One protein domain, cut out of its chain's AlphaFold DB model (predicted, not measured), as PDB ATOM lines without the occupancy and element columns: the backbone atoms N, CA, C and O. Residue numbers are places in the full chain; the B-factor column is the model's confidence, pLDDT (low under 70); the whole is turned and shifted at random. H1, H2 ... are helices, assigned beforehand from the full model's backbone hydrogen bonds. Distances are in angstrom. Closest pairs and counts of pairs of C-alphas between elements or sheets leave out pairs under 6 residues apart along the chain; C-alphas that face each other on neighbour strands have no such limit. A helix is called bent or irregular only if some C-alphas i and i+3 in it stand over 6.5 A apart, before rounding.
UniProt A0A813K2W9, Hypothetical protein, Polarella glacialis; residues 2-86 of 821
ATOM      1  N   ALA A   2      -6.481  49.601 -16.261       56.25
ATOM      2  CA  ALA A   2      -7.816  49.617 -15.648       56.25
ATOM      3  C   ALA A   2      -7.818  49.040 -14.227       56.25
ATOM      4  O   ALA A   2      -8.618  49.441 -13.390       56.25
ATOM      5  N   GLY A   3      -6.899  48.125 -13.946       57.22
ATOM      6  CA  GLY A   3      -6.907  47.411 -12.701       57.22
ATOM      7  C   GLY A   3      -6.069  48.025 -11.556       57.22
ATOM      8  O   GLY A   3      -6.531  47.944 -10.435       57.22
ATOM      9  N   ILE A   4      -4.957  48.753 -11.772       61.88
ATOM     10  CA  ILE A   4      -4.328  49.585 -10.713       61.88
ATOM     11  C   ILE A   4      -5.322  50.667 -10.282       61.88
ATOM     12  O   ILE A   4      -5.539  50.897  -9.095       61.88
ATOM     13  N   ALA A   5      -5.986  51.294 -11.259       62.09
ATOM     14  CA  ALA A   5      -7.072  52.228 -10.993       62.09
ATOM     15  C   ALA A   5      -8.245  51.545 -10.268       62.09
ATOM     16  O   ALA A   5      -8.798  52.138  -9.346       62.09
ATOM     17  N   ALA A   6      -8.582  50.297 -10.622       60.81
ATOM     18  CA  ALA A   6      -9.587  49.515  -9.909       60.81
ATOM     19  C   ALA A   6      -9.134  49.161  -8.486       60.81
ATOM     20  O   ALA A   6      -9.872  49.416  -7.552       60.81
ATOM     21  N   ALA A   7      -7.930  48.625  -8.283       60.41
ATOM     22  CA  ALA A   7      -7.318  48.280  -6.999       60.41
ATOM     23  C   ALA A   7      -7.430  49.445  -6.013       60.41
ATOM     24  O   ALA A   7      -7.739  49.266  -4.839       60.41
ATOM     25  N   LEU A   8      -7.254  50.661  -6.517       65.31
ATOM     26  CA  LEU A   8      -7.384  51.879  -5.738       65.31
ATOM     27  C   LEU A   8      -8.840  52.299  -5.474       65.31
ATOM     28  O   LEU A   8      -9.098  52.925  -4.448       65.31
ATOM     29  N   SER A   9      -9.788  51.925  -6.339       64.75
ATOM     30  CA  SER A   9     -11.209  52.295  -6.259       64.75
ATOM     31  C   SER A   9     -12.160  51.227  -5.689       64.75
ATOM     32  O   SER A   9     -13.307  51.552  -5.392       64.75
ATOM     33  N   ILE A  10     -11.733  49.971  -5.513       61.09
ATOM     34  CA  ILE A  10     -12.567  48.901  -4.925       61.09
ATOM     35  C   ILE A  10     -12.627  49.055  -3.403       61.09
ATOM     36  O   ILE A  10     -11.664  49.501  -2.778       61.09
ATOM     37  N   GLY A  11     -13.753  48.628  -2.813       72.69
ATOM     38  CA  GLY A  11     -13.865  48.368  -1.373       72.69
ATOM     39  C   GLY A  11     -12.885  47.284  -0.880       72.69
ATOM     40  O   GLY A  11     -12.006  46.854  -1.615       72.69
ATOM     41  N   PRO A  12     -13.111  46.754   0.329       76.19
ATOM     42  CA  PRO A  12     -12.105  46.380   1.356       76.19
ATOM     43  C   PRO A  12     -10.609  46.308   0.957       76.19
ATOM     44  O   PRO A  12     -10.220  45.656  -0.003       76.19
ATOM     45  N   GLU A  13      -9.722  46.840   1.808       80.19
ATOM     46  CA  GLU A  13      -8.252  46.920   1.611       80.19
ATOM     47  C   GLU A  13      -7.558  45.612   1.172       80.19
ATOM     48  O   GLU A  13      -6.570  45.635   0.436       80.19
ATOM     49  N   ALA A  14      -8.099  44.454   1.558       75.94
ATOM     50  CA  ALA A  14      -7.600  43.161   1.101       75.94
ATOM     51  C   ALA A  14      -7.809  42.921  -0.406       75.94
ATOM     52  O   ALA A  14      -6.935  42.350  -1.055       75.94
ATOM     53  N   ASP A  15      -8.941  43.350  -0.972       79.19
ATOM     54  CA  ASP A  15      -9.223  43.245  -2.409       79.19
ATOM     55  C   ASP A  15      -8.394  44.233  -3.221       79.19
ATOM     56  O   ASP A  15      -7.849  43.864  -4.265       79.19
ATOM     57  N   ALA A  16      -8.233  45.452  -2.705       80.44
ATOM     58  CA  ALA A  16      -7.325  46.448  -3.258       80.44
ATOM     59  C   ALA A  16      -5.893  45.903  -3.374       80.44
ATOM     60  O   ALA A  16      -5.311  45.903  -4.461       80.44
ATOM     61  N   CYS A  17      -5.356  45.366  -2.274       80.25
ATOM     62  CA  CYS A  17      -4.034  44.749  -2.245       80.25
ATOM     63  C   CYS A  17      -3.945  43.563  -3.214       80.25
ATOM     64  O   CYS A  17      -3.022  43.506  -4.025       80.25
ATOM     65  N   ARG A  18      -4.933  42.652  -3.201       79.31
ATOM     66  CA  ARG A  18      -4.986  41.496  -4.115       79.31
ATOM     67  C   ARG A  18      -4.900  41.912  -5.578       79.31
ATOM     68  O   ARG A  18      -4.118  41.315  -6.311       79.31
ATOM     69  N   ARG A  19      -5.685  42.903  -6.011       79.25
ATOM     70  CA  ARG A  19      -5.676  43.350  -7.414       79.25
ATOM     71  C   ARG A  19      -4.384  44.068  -7.780       79.25
ATOM     72  O   ARG A  19      -3.806  43.743  -8.812       79.25
ATOM     73  N   PHE A  20      -3.886  44.948  -6.908       80.19
ATOM     74  CA  PHE A  20      -2.579  45.582  -7.098       80.19
ATOM     75  C   PHE A  20      -1.485  44.526  -7.284       80.19
ATOM     76  O   PHE A  20      -0.763  44.551  -8.274       80.19
ATOM     77  N   CYS A  21      -1.436  43.540  -6.390       75.00
ATOM     78  CA  CYS A  21      -0.511  42.420  -6.466       75.00
ATOM     79  C   CYS A  21      -0.696  41.603  -7.751       75.00
ATOM     80  O   CYS A  21       0.282  41.315  -8.429       75.00
ATOM     81  N   ALA A  22      -1.927  41.249  -8.125       74.94
ATOM     82  CA  ALA A  22      -2.195  40.477  -9.337       74.94
ATOM     83  C   ALA A  22      -1.709  41.196 -10.605       74.94
ATOM     84  O   ALA A  22      -1.177  40.558 -11.509       74.94
ATOM     85  N   GLU A  23      -1.831  42.517 -10.665       71.44
ATOM     86  CA  GLU A  23      -1.405  43.291 -11.830       71.44
ATOM     87  C   GLU A  23       0.071  43.633 -11.843       71.44
ATOM     88  O   GLU A  23       0.691  43.623 -12.902       71.44
ATOM     89  N   VAL A  24       0.641  43.927 -10.681       68.62
ATOM     90  CA  VAL A  24       2.065  44.235 -10.551       68.62
ATOM     91  C   VAL A  24       2.904  42.968 -10.703       68.62
ATOM     92  O   VAL A  24       3.962  43.008 -11.326       68.62
ATOM     93  N   LEU A  25       2.420  41.831 -10.201       62.91
ATOM     94  CA  LEU A  25       3.170  40.573 -10.166       62.91
ATOM     95  C   LEU A  25       2.795  39.609 -11.275       62.91
ATOM     96  O   LEU A  25       3.673  38.945 -11.816       62.91
ATOM     97  N   GLY A  26       1.506  39.513 -11.608       60.75
ATOM     98  CA  GLY A  26       1.038  38.641 -12.681       60.75
ATOM     99  C   GLY A  26       1.500  39.118 -14.052       60.75
ATOM    100  O   GLY A  26       1.535  38.328 -14.991       60.75
ATOM    101  N   ALA A  27       1.891  40.388 -14.174       56.16
ATOM    102  CA  ALA A  27       2.316  40.922 -15.450       56.16
ATOM    103  C   ALA A  27       3.746  40.522 -15.830       56.16
ATOM    104  O   ALA A  27       3.975  40.466 -17.029       56.16
ATOM    105  N   ALA A  28       4.671  40.267 -14.882       52.00
ATOM    106  CA  ALA A  28       6.101  39.935 -15.095       52.00
ATOM    107  C   ALA A  28       6.796  40.667 -16.275       52.00
ATOM    108  O   ALA A  28       7.816  40.225 -16.800       52.00
ATOM    109  N   ARG A  29       6.221  41.788 -16.716       61.62
ATOM    110  CA  ARG A  29       6.532  42.497 -17.950       61.62
ATOM    111  C   ARG A  29       7.073  43.849 -17.560       61.62
ATOM    112  O   ARG A  29       6.608  44.458 -16.598       61.62
ATOM    113  N   HIS A  30       8.017  44.323 -18.354       62.91
ATOM    114  CA  HIS A  30       8.496  45.689 -18.262       62.91
ATOM    115  C   HIS A  30       7.309  46.642 -18.435       62.91
ATOM    116  O   HIS A  30       6.571  46.545 -19.419       62.91
ATOM    117  N   TRP A  31       7.101  47.532 -17.466       69.94
ATOM    118  CA  TRP A  31       6.043  48.533 -17.552       69.94
ATOM    119  C   TRP A  31       6.366  49.530 -18.656       69.94
ATOM    120  O   TRP A  31       7.447  50.123 -18.671       69.94
ATOM    121  N   GLY A  32       5.417  49.731 -19.569       74.44
ATOM    122  CA  GLY A  32       5.540  50.767 -20.590       74.44
ATOM    123  C   GLY A  32       5.527  52.174 -19.968       74.44
ATOM    124  O   GLY A  32       4.984  52.350 -18.872       74.44
ATOM    125  N   PRO A  33       6.044  53.208 -20.659       73.31
ATOM    126  CA  PRO A  33       6.092  54.581 -20.137       73.31
ATOM    127  C   PRO A  33       4.737  55.126 -19.647       73.31
ATOM    128  O   PRO A  33       4.668  55.841 -18.649       73.31
ATOM    129  N   SER A  34       3.635  54.752 -20.307       73.06
ATOM    130  CA  SER A  34       2.274  55.130 -19.902       73.06
ATOM    131  C   SER A  34       1.826  54.474 -18.593       73.06
ATOM    132  O   SER A  34       1.092  55.084 -17.820       73.06
ATOM    133  N   GLU A  35       2.255  53.236 -18.335       70.56
ATOM    134  CA  GLU A  35       1.918  52.506 -17.108       70.56
ATOM    135  C   GLU A  35       2.703  53.051 -15.918       70.56
ATOM    136  O   GLU A  35       2.128  53.274 -14.853       70.56
ATOM    137  N   GLN A  36       3.987  53.352 -16.131       71.00
ATOM    138  CA  GLN A  36       4.838  54.012 -15.143       71.00
ATOM    139  C   GLN A  36       4.252  55.367 -14.736       71.00
ATOM    140  O   GLN A  36       4.078  55.629 -13.549       71.00
ATOM    141  N   ARG A  37       3.851  56.198 -15.710       73.44
ATOM    142  CA  ARG A  37       3.230  57.505 -15.445       73.44
ATOM    143  C   ARG A  37       2.001  57.401 -14.540       73.44
ATOM    144  O   ARG A  37       1.909  58.129 -13.559       73.44
ATOM    145  N   VAL A  38       1.086  56.476 -14.828       70.81
ATOM    146  CA  VAL A  38      -0.135  56.311 -14.020       70.81
ATOM    147  C   VAL A  38       0.155  55.716 -12.646       70.81
ATOM    148  O   VAL A  38      -0.467  56.124 -11.665       70.81
ATOM    149  N   LEU A  39       1.106  54.785 -12.536       73.56
ATOM    150  CA  LEU A  39       1.571  54.306 -11.235       73.56
ATOM    151  C   LEU A  39       2.089  55.476 -10.388       73.56
ATOM    152  O   LEU A  39       1.721  55.579  -9.221       73.56
ATOM    153  N   PHE A  40       2.875  56.380 -10.976       72.62
ATOM    154  CA  PHE A  40       3.405  57.554 -10.281       72.62
ATOM    155  C   PHE A  40       2.326  58.560  -9.887       72.62
ATOM    156  O   PHE A  40       2.344  59.044  -8.758       72.62
ATOM    157  N   GLU A  41       1.331  58.802 -10.743       75.75
ATOM    158  CA  GLU A  41       0.160  59.627 -10.402       75.75
ATOM    159  C   GLU A  41      -0.634  59.057  -9.210       75.75
ATOM    160  O   GLU A  41      -1.318  59.792  -8.497       75.75
ATOM    161  N   ARG A  42      -0.541  57.745  -8.966       74.94
ATOM    162  CA  ARG A  42      -1.270  57.032  -7.908       74.94
ATOM    163  C   ARG A  42      -0.413  56.605  -6.714       74.94
ATOM    164  O   ARG A  42      -0.957  56.124  -5.718       74.94
ATOM    165  N   LEU A  43       0.901  56.797  -6.789       75.06
ATOM    166  CA  LEU A  43       1.870  56.347  -5.792       75.06
ATOM    167  C   LEU A  43       1.581  56.867  -4.369       75.06
ATOM    168  O   LEU A  43       1.672  56.061  -3.444       75.06
ATOM    169  N   PRO A  44       1.155  58.130  -4.149       74.12
ATOM    170  CA  PRO A  44       0.814  58.606  -2.804       74.12
ATOM    171  C   PRO A  44      -0.294  57.787  -2.125       74.12
ATOM    172  O   PRO A  44      -0.172  57.427  -0.956       74.12
ATOM    173  N   LEU A  45      -1.342  57.427  -2.871       74.94
ATOM    174  CA  LEU A  45      -2.460  56.634  -2.354       74.94
ATOM    175  C   LEU A  45      -2.031  55.189  -2.047       74.94
ATOM    176  O   LEU A  45      -2.444  54.615  -1.041       74.94
ATOM    177  N   LEU A  46      -1.175  54.612  -2.896       74.31
ATOM    178  CA  LEU A  46      -0.602  53.279  -2.682       74.31
ATOM    179  C   LEU A  46       0.261  53.237  -1.417       74.31
ATOM    180  O   LEU A  46       0.138  52.316  -0.612       74.31
ATOM    181  N   LEU A  47       1.096  54.254  -1.212       74.81
ATOM    182  CA  LEU A  47       1.962  54.360  -0.040       74.81
ATOM    183  C   LEU A  47       1.179  54.592   1.255       74.81
ATOM    184  O   LEU A  47       1.549  54.048   2.293       74.81
ATOM    185  N   GLN A  48       0.055  55.308   1.201       73.44
ATOM    186  CA  GLN A  48      -0.851  55.426   2.346       73.44
ATOM    187  C   GLN A  48      -1.487  54.075   2.725       73.44
ATOM    188  O   GLN A  48      -1.643  53.776   3.910       73.44
ATOM    189  N   ARG A  49      -1.820  53.239   1.732       79.75
ATOM    190  CA  ARG A  49      -2.396  51.899   1.941       79.75
ATOM    191  C   ARG A  49      -1.377  50.835   2.345       79.75
ATOM    192  O   ARG A  49      -1.761  49.845   2.967       79.75
ATOM    193  N   LEU A  50      -0.092  51.049   2.054       79.81
ATOM    194  CA  LEU A  50       0.999  50.102   2.315       79.81
ATOM    195  C   LEU A  50       0.987  49.553   3.747       79.81
ATOM    196  O   LEU A  50       1.132  48.352   3.957       79.81
ATOM    197  N   TYR A  51       0.755  50.426   4.724       75.44
ATOM    198  CA  TYR A  51       0.658  50.040   6.129       75.44
ATOM    199  C   TYR A  51      -0.450  49.027   6.402       75.44
ATOM    200  O   TYR A  51      -0.229  48.009   7.056       75.44
ATOM    201  N   VAL A  52      -1.639  49.279   5.854       80.31
ATOM    202  CA  VAL A  52      -2.775  48.368   5.999       80.31
ATOM    203  C   VAL A  52      -2.475  47.041   5.315       80.31
ATOM    204  O   VAL A  52      -2.825  45.986   5.839       80.31
ATOM    205  N   TRP A  53      -1.786  47.081   4.174       83.00
ATOM    206  CA  TRP A  53      -1.405  45.883   3.434       83.00
ATOM    207  C   TRP A  53      -0.408  45.014   4.189       83.00
ATOM    208  O   TRP A  53      -0.568  43.795   4.176       83.00
ATOM    209  N   PHE A  54       0.559  45.604   4.896       80.81
ATOM    210  CA  PHE A  54       1.454  44.842   5.766       80.81
ATOM    211  C   PHE A  54       0.708  44.137   6.909       80.81
ATOM    212  O   PHE A  54       1.084  43.034   7.304       80.81
ATOM    213  N   GLY A  55      -0.411  44.700   7.368       76.00
ATOM    214  CA  GLY A  55      -1.303  44.057   8.337       76.00
ATOM    215  C   GLY A  55      -2.108  42.862   7.799       76.00
ATOM    216  O   GLY A  55      -2.753  42.157   8.579       76.00
ATOM    217  N   LEU A  56      -2.102  42.596   6.486       80.56
ATOM    218  CA  LEU A  56      -2.884  41.509   5.892       80.56
ATOM    219  C   LEU A  56      -2.173  40.157   6.055       80.56
ATOM    220  O   LEU A  56      -1.179  39.867   5.401       80.56
ATOM    221  N   SER A  57      -2.749  39.267   6.861       73.06
ATOM    222  CA  SER A  57      -2.152  37.973   7.232       73.06
ATOM    223  C   SER A  57      -2.316  36.838   6.205       73.06
ATOM    224  O   SER A  57      -2.305  35.658   6.563       73.06
ATOM    225  N   ASN A  58      -2.471  37.156   4.917       80.88
ATOM    226  CA  ASN A  58      -2.631  36.151   3.864       80.88
ATOM    227  C   ASN A  58      -1.275  35.831   3.220       80.88
ATOM    228  O   ASN A  58      -0.676  36.702   2.603       80.88
ATOM    229  N   GLN A  59      -0.829  34.575   3.299       78.69
ATOM    230  CA  GLN A  59       0.469  34.143   2.765       78.69
ATOM    231  C   GLN A  59       0.681  34.514   1.285       78.69
ATOM    232  O   GLN A  59       1.779  34.911   0.905       78.69
ATOM    233  N   GLY A  60      -0.358  34.418   0.447       79.31
ATOM    234  CA  GLY A  60      -0.279  34.807  -0.962       79.31
ATOM    235  C   GLY A  60      -0.122  36.317  -1.155       79.31
ATOM    236  O   GLY A  60       0.615  36.742  -2.040       79.31
ATOM    237  N   LEU A  61      -0.766  37.126  -0.305       80.38
ATOM    238  CA  LEU A  61      -0.581  38.581  -0.295       80.38
ATOM    239  C   LEU A  61       0.792  38.981   0.242       80.38
ATOM    240  O   LEU A  61       1.417  39.886  -0.290       80.38
ATOM    241  N   GLU A  62       1.286  38.305   1.269       83.25
ATOM    242  CA  GLU A  62       2.596  38.607   1.838       83.25
ATOM    243  C   GLU A  62       3.740  38.263   0.881       83.25
ATOM    244  O   GLU A  62       4.657  39.065   0.723       83.25
ATOM    245  N   GLU A  63       3.673  37.124   0.181       83.50
ATOM    246  CA  GLU A  63       4.638  36.797  -0.883       83.50
ATOM    247  C   GLU A  63       4.557  37.819  -2.025       83.50
ATOM    248  O   GLU A  63       5.560  38.177  -2.642       83.50
ATOM    249  N   ALA A  64       3.354  38.319  -2.296       81.94
ATOM    250  CA  ALA A  64       3.140  39.336  -3.299       81.94
ATOM    251  C   ALA A  64       3.743  40.699  -2.910       81.94
ATOM    252  O   ALA A  64       4.407  41.350  -3.726       81.94
ATOM    253  N   LEU A  65       3.586  41.106  -1.653       84.25
ATOM    254  CA  LEU A  65       4.259  42.277  -1.099       84.25
ATOM    255  C   LEU A  65       5.779  42.088  -1.128       84.25
ATOM    256  O   LEU A  65       6.476  42.980  -1.606       84.25
ATOM    257  N   LEU A  66       6.288  40.917  -0.725       86.56
ATOM    258  CA  LEU A  66       7.712  40.583  -0.818       86.56
ATOM    259  C   LEU A  66       8.231  40.784  -2.244       86.56
ATOM    260  O   LEU A  66       9.186  41.523  -2.425       86.56
ATOM    261  N   ARG A  67       7.588  40.195  -3.260       84.56
ATOM    262  CA  ARG A  67       7.981  40.355  -4.673       84.56
ATOM    263  C   ARG A  67       7.956  41.811  -5.134       84.56
ATOM    264  O   ARG A  67       8.851  42.242  -5.854       84.56
ATOM    265  N   THR A  68       6.915  42.547  -4.751       82.56
ATOM    266  CA  THR A  68       6.706  43.926  -5.211       82.56
ATOM    267  C   THR A  68       7.751  44.866  -4.623       82.56
ATOM    268  O   THR A  68       8.337  45.660  -5.355       82.56
ATOM    269  N   PHE A  69       7.991  44.756  -3.316       86.06
ATOM    270  CA  PHE A  69       8.878  45.635  -2.555       86.06
ATOM    271  C   PHE A  69      10.306  45.094  -2.420       86.06
ATOM    272  O   PHE A  69      11.143  45.755  -1.814       86.06
ATOM    273  N   HIS A  70      10.612  43.930  -3.004       89.88
ATOM    274  CA  HIS A  70      11.970  43.392  -3.058       89.88
ATOM    275  C   HIS A  70      12.933  44.438  -3.654       89.88
ATOM    276  O   HIS A  70      12.550  45.126  -4.605       89.88
ATOM    277  N   PRO A  71      14.193  44.551  -3.194       89.06
ATOM    278  CA  PRO A  71      15.155  45.513  -3.745       89.06
ATOM    279  C   PRO A  71      15.392  45.382  -5.255       89.06
ATOM    280  O   PRO A  71      15.633  46.378  -5.928       89.06
ATOM    281  N   THR A  72      15.291  44.164  -5.791       87.44
ATOM    282  CA  THR A  72      15.359  43.877  -7.240       87.44
ATOM    283  C   THR A  72      13.980  43.728  -7.893       87.44
ATOM    284  O   THR A  72      13.875  43.358  -9.060       87.44
ATOM    285  N   GLY A  73      12.912  43.973  -7.134       82.81
ATOM    286  CA  GLY A  73      11.538  43.918  -7.610       82.81
ATOM    287  C   GLY A  73      11.215  45.064  -8.573       82.81
ATOM    288  O   GLY A  73      11.930  46.072  -8.615       82.81
ATOM    289  N   PRO A  74      10.108  44.945  -9.328       75.00
ATOM    290  CA  PRO A  74       9.744  45.912 -10.359       75.00
ATOM    291  C   PRO A  74       9.579  47.322  -9.783       75.00
ATOM    292  O   PRO A  74      10.038  48.288 -10.382       75.00
ATOM    293  N   LEU A  75       8.994  47.458  -8.587       78.50
ATOM    294  CA  LEU A  75       8.755  48.768  -7.986       78.50
ATOM    295  C   LEU A  75      10.061  49.465  -7.577       78.50
ATOM    296  O   LEU A  75      10.217  50.652  -7.846       78.50
ATOM    297  N   SER A  76      11.014  48.744  -6.985       79.69
ATOM    298  CA  SER A  76      12.265  49.314  -6.466       79.69
ATOM    299  C   SER A  76      13.106  49.999  -7.544       79.69
ATOM    300  O   SER A  76      13.594  51.108  -7.323       79.69
ATOM    301  N   ALA A  77      13.204  49.396  -8.735       74.44
ATOM    302  CA  ALA A  77      13.905  49.995  -9.872       74.44
ATOM    303  C   ALA A  77      13.278  51.336 -10.292       74.44
ATOM    304  O   ALA A  77      13.987  52.291 -10.598       74.44
ATOM    305  N   HIS A  78      11.948  51.434 -10.246       76.00
ATOM    306  CA  HIS A  78      11.228  52.663 -10.567       76.00
ATOM    307  C   HIS A  78      11.335  53.721  -9.465       76.00
ATOM    308  O   HIS A  78      11.487  54.900  -9.776       76.00
ATOM    309  N   LEU A  79      11.305  53.323  -8.189       78.44
ATOM    310  CA  LEU A  79      11.437  54.258  -7.065       78.44
ATOM    311  C   LEU A  79      12.812  54.933  -7.009       78.44
ATOM    312  O   LEU A  79      12.896  56.072  -6.558       78.44
ATOM    313  N   ALA A  80      13.868  54.262  -7.474       73.56
ATOM    314  CA  ALA A  80      15.227  54.802  -7.476       73.56
ATOM    315  C   ALA A  80      15.446  55.932  -8.503       73.56
ATOM    316  O   ALA A  80      16.325  56.766  -8.309       73.56
ATOM    317  N   VAL A  81      14.663  55.960  -9.587       71.38
ATOM    318  CA  VAL A  81      14.799  56.937 -10.689       71.38
ATOM    319  C   VAL A  81      13.939  58.184 -10.459       71.38
ATOM    320  O   VAL A  81      14.140  59.219 -11.088       71.38
ATOM    321  N   LEU A  82      12.966  58.108  -9.552       67.19
ATOM    322  CA  LEU A  82      12.060  59.213  -9.286       67.19
ATOM    323  C   LEU A  82      12.737  60.341  -8.504       67.19
ATOM    324  O   LEU A  82      12.986  60.222  -7.308       67.19
ATOM    325  N   GLU A  83      12.836  61.508  -9.134       64.75
ATOM    326  CA  GLU A  83      13.027  62.797  -8.446       64.75
ATOM    327  C   GLU A  83      11.730  63.299  -7.752       64.75
ATOM    328  O   GLU A  83      11.663  64.421  -7.259       64.75
ATOM    329  N   SER A  84      10.675  62.468  -7.739       52.72
ATOM    330  CA  SER A  84       9.275  62.804  -7.421       52.72
ATOM    331  C   SER A  84       8.988  63.051  -5.921       52.72
ATOM    332  O   SER A  84       9.852  62.783  -5.083       52.72
ATOM    333  N   PRO A  85       7.797  63.585  -5.561       54.50
ATOM    334  CA  PRO A  85       7.587  64.385  -4.359       54.50
ATOM    335  C   PRO A  85       7.893  63.661  -3.050       54.50
ATOM    336  O   PRO A  85       7.728  62.456  -2.891       54.50
ATOM    337  N   ALA A  86       8.278  64.484  -2.085       69.88
ATOM    338  CA  ALA A  86       8.290  64.194  -0.667       69.88
ATOM    339  C   ALA A  86       7.029  63.442  -0.196       69.88
ATOM    340  O   ALA A  86       5.952  64.032  -0.125       69.88
TER     341      ALA A  86
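Overview. This is residues 2 to 86 of the 821 residues of the protein "Hypothetical protein" of Polarella glacialis (UniProt A0A813K2W9). Short helices gather round H2: H1 folds back beside it as a hairpin, H4 crosses it and arm H3b of bent H3 packs on its residues 13 to 17, while H3a and H5 lie farther out. The printed part has 85 residues with five named helices, H1 to H5 in order, all helix. It is compact, with a radius of gyration of the C-alphas of 12.2 A and spans of 32 by 25 by 25 A.

Along the chain. Find C-alpha 2 at (-7.816, 49.617, -15.648), where H1, residues 2 to 9, begins. H2 is residues 13 to 26, 19.0 A. H3, residues 33 to 54, assigned as one helix by its hydrogen bonds, is bent, C-alphas 41 and 44 being 7.7 A apart: H3a is 33 to 41, H3b 44 to 54, irregular with C-alphas 48 and 51 6.8 A apart. H4 is 59 to 69, 15.2 A; H5, 74 to 81, ends at (14.799, 56.937, -10.689).

Arrangement. Start at the hub, H2. H1 touches it at C-alphas Ala 7 and Ala 16, the closest, 4.2 A, a shallow tilt of 23 degrees, opposite ways. H4 touches it at a steep tilt of 60 degrees, closest C-alphas Cys 21 and Ala 64, 5.7 A. H4 and H5 touch only at the corner, closest C-alphas Thr 68 and Leu 75, 5.9 A. O i to N i+4 pairs are within hydrogen-bond range throughout H1, H2, H3a and H4, in 5 of 7 in H3b and 2 of 4 in H5.

Size, cuts and confidence. The farthest C-alphas, Asn 58 and Glu 83, are 33.3 A apart. The printed part has no cut and no long link; pLDDT is under 70 at residues 2 to 10, 24 to 31 and 82 to 86.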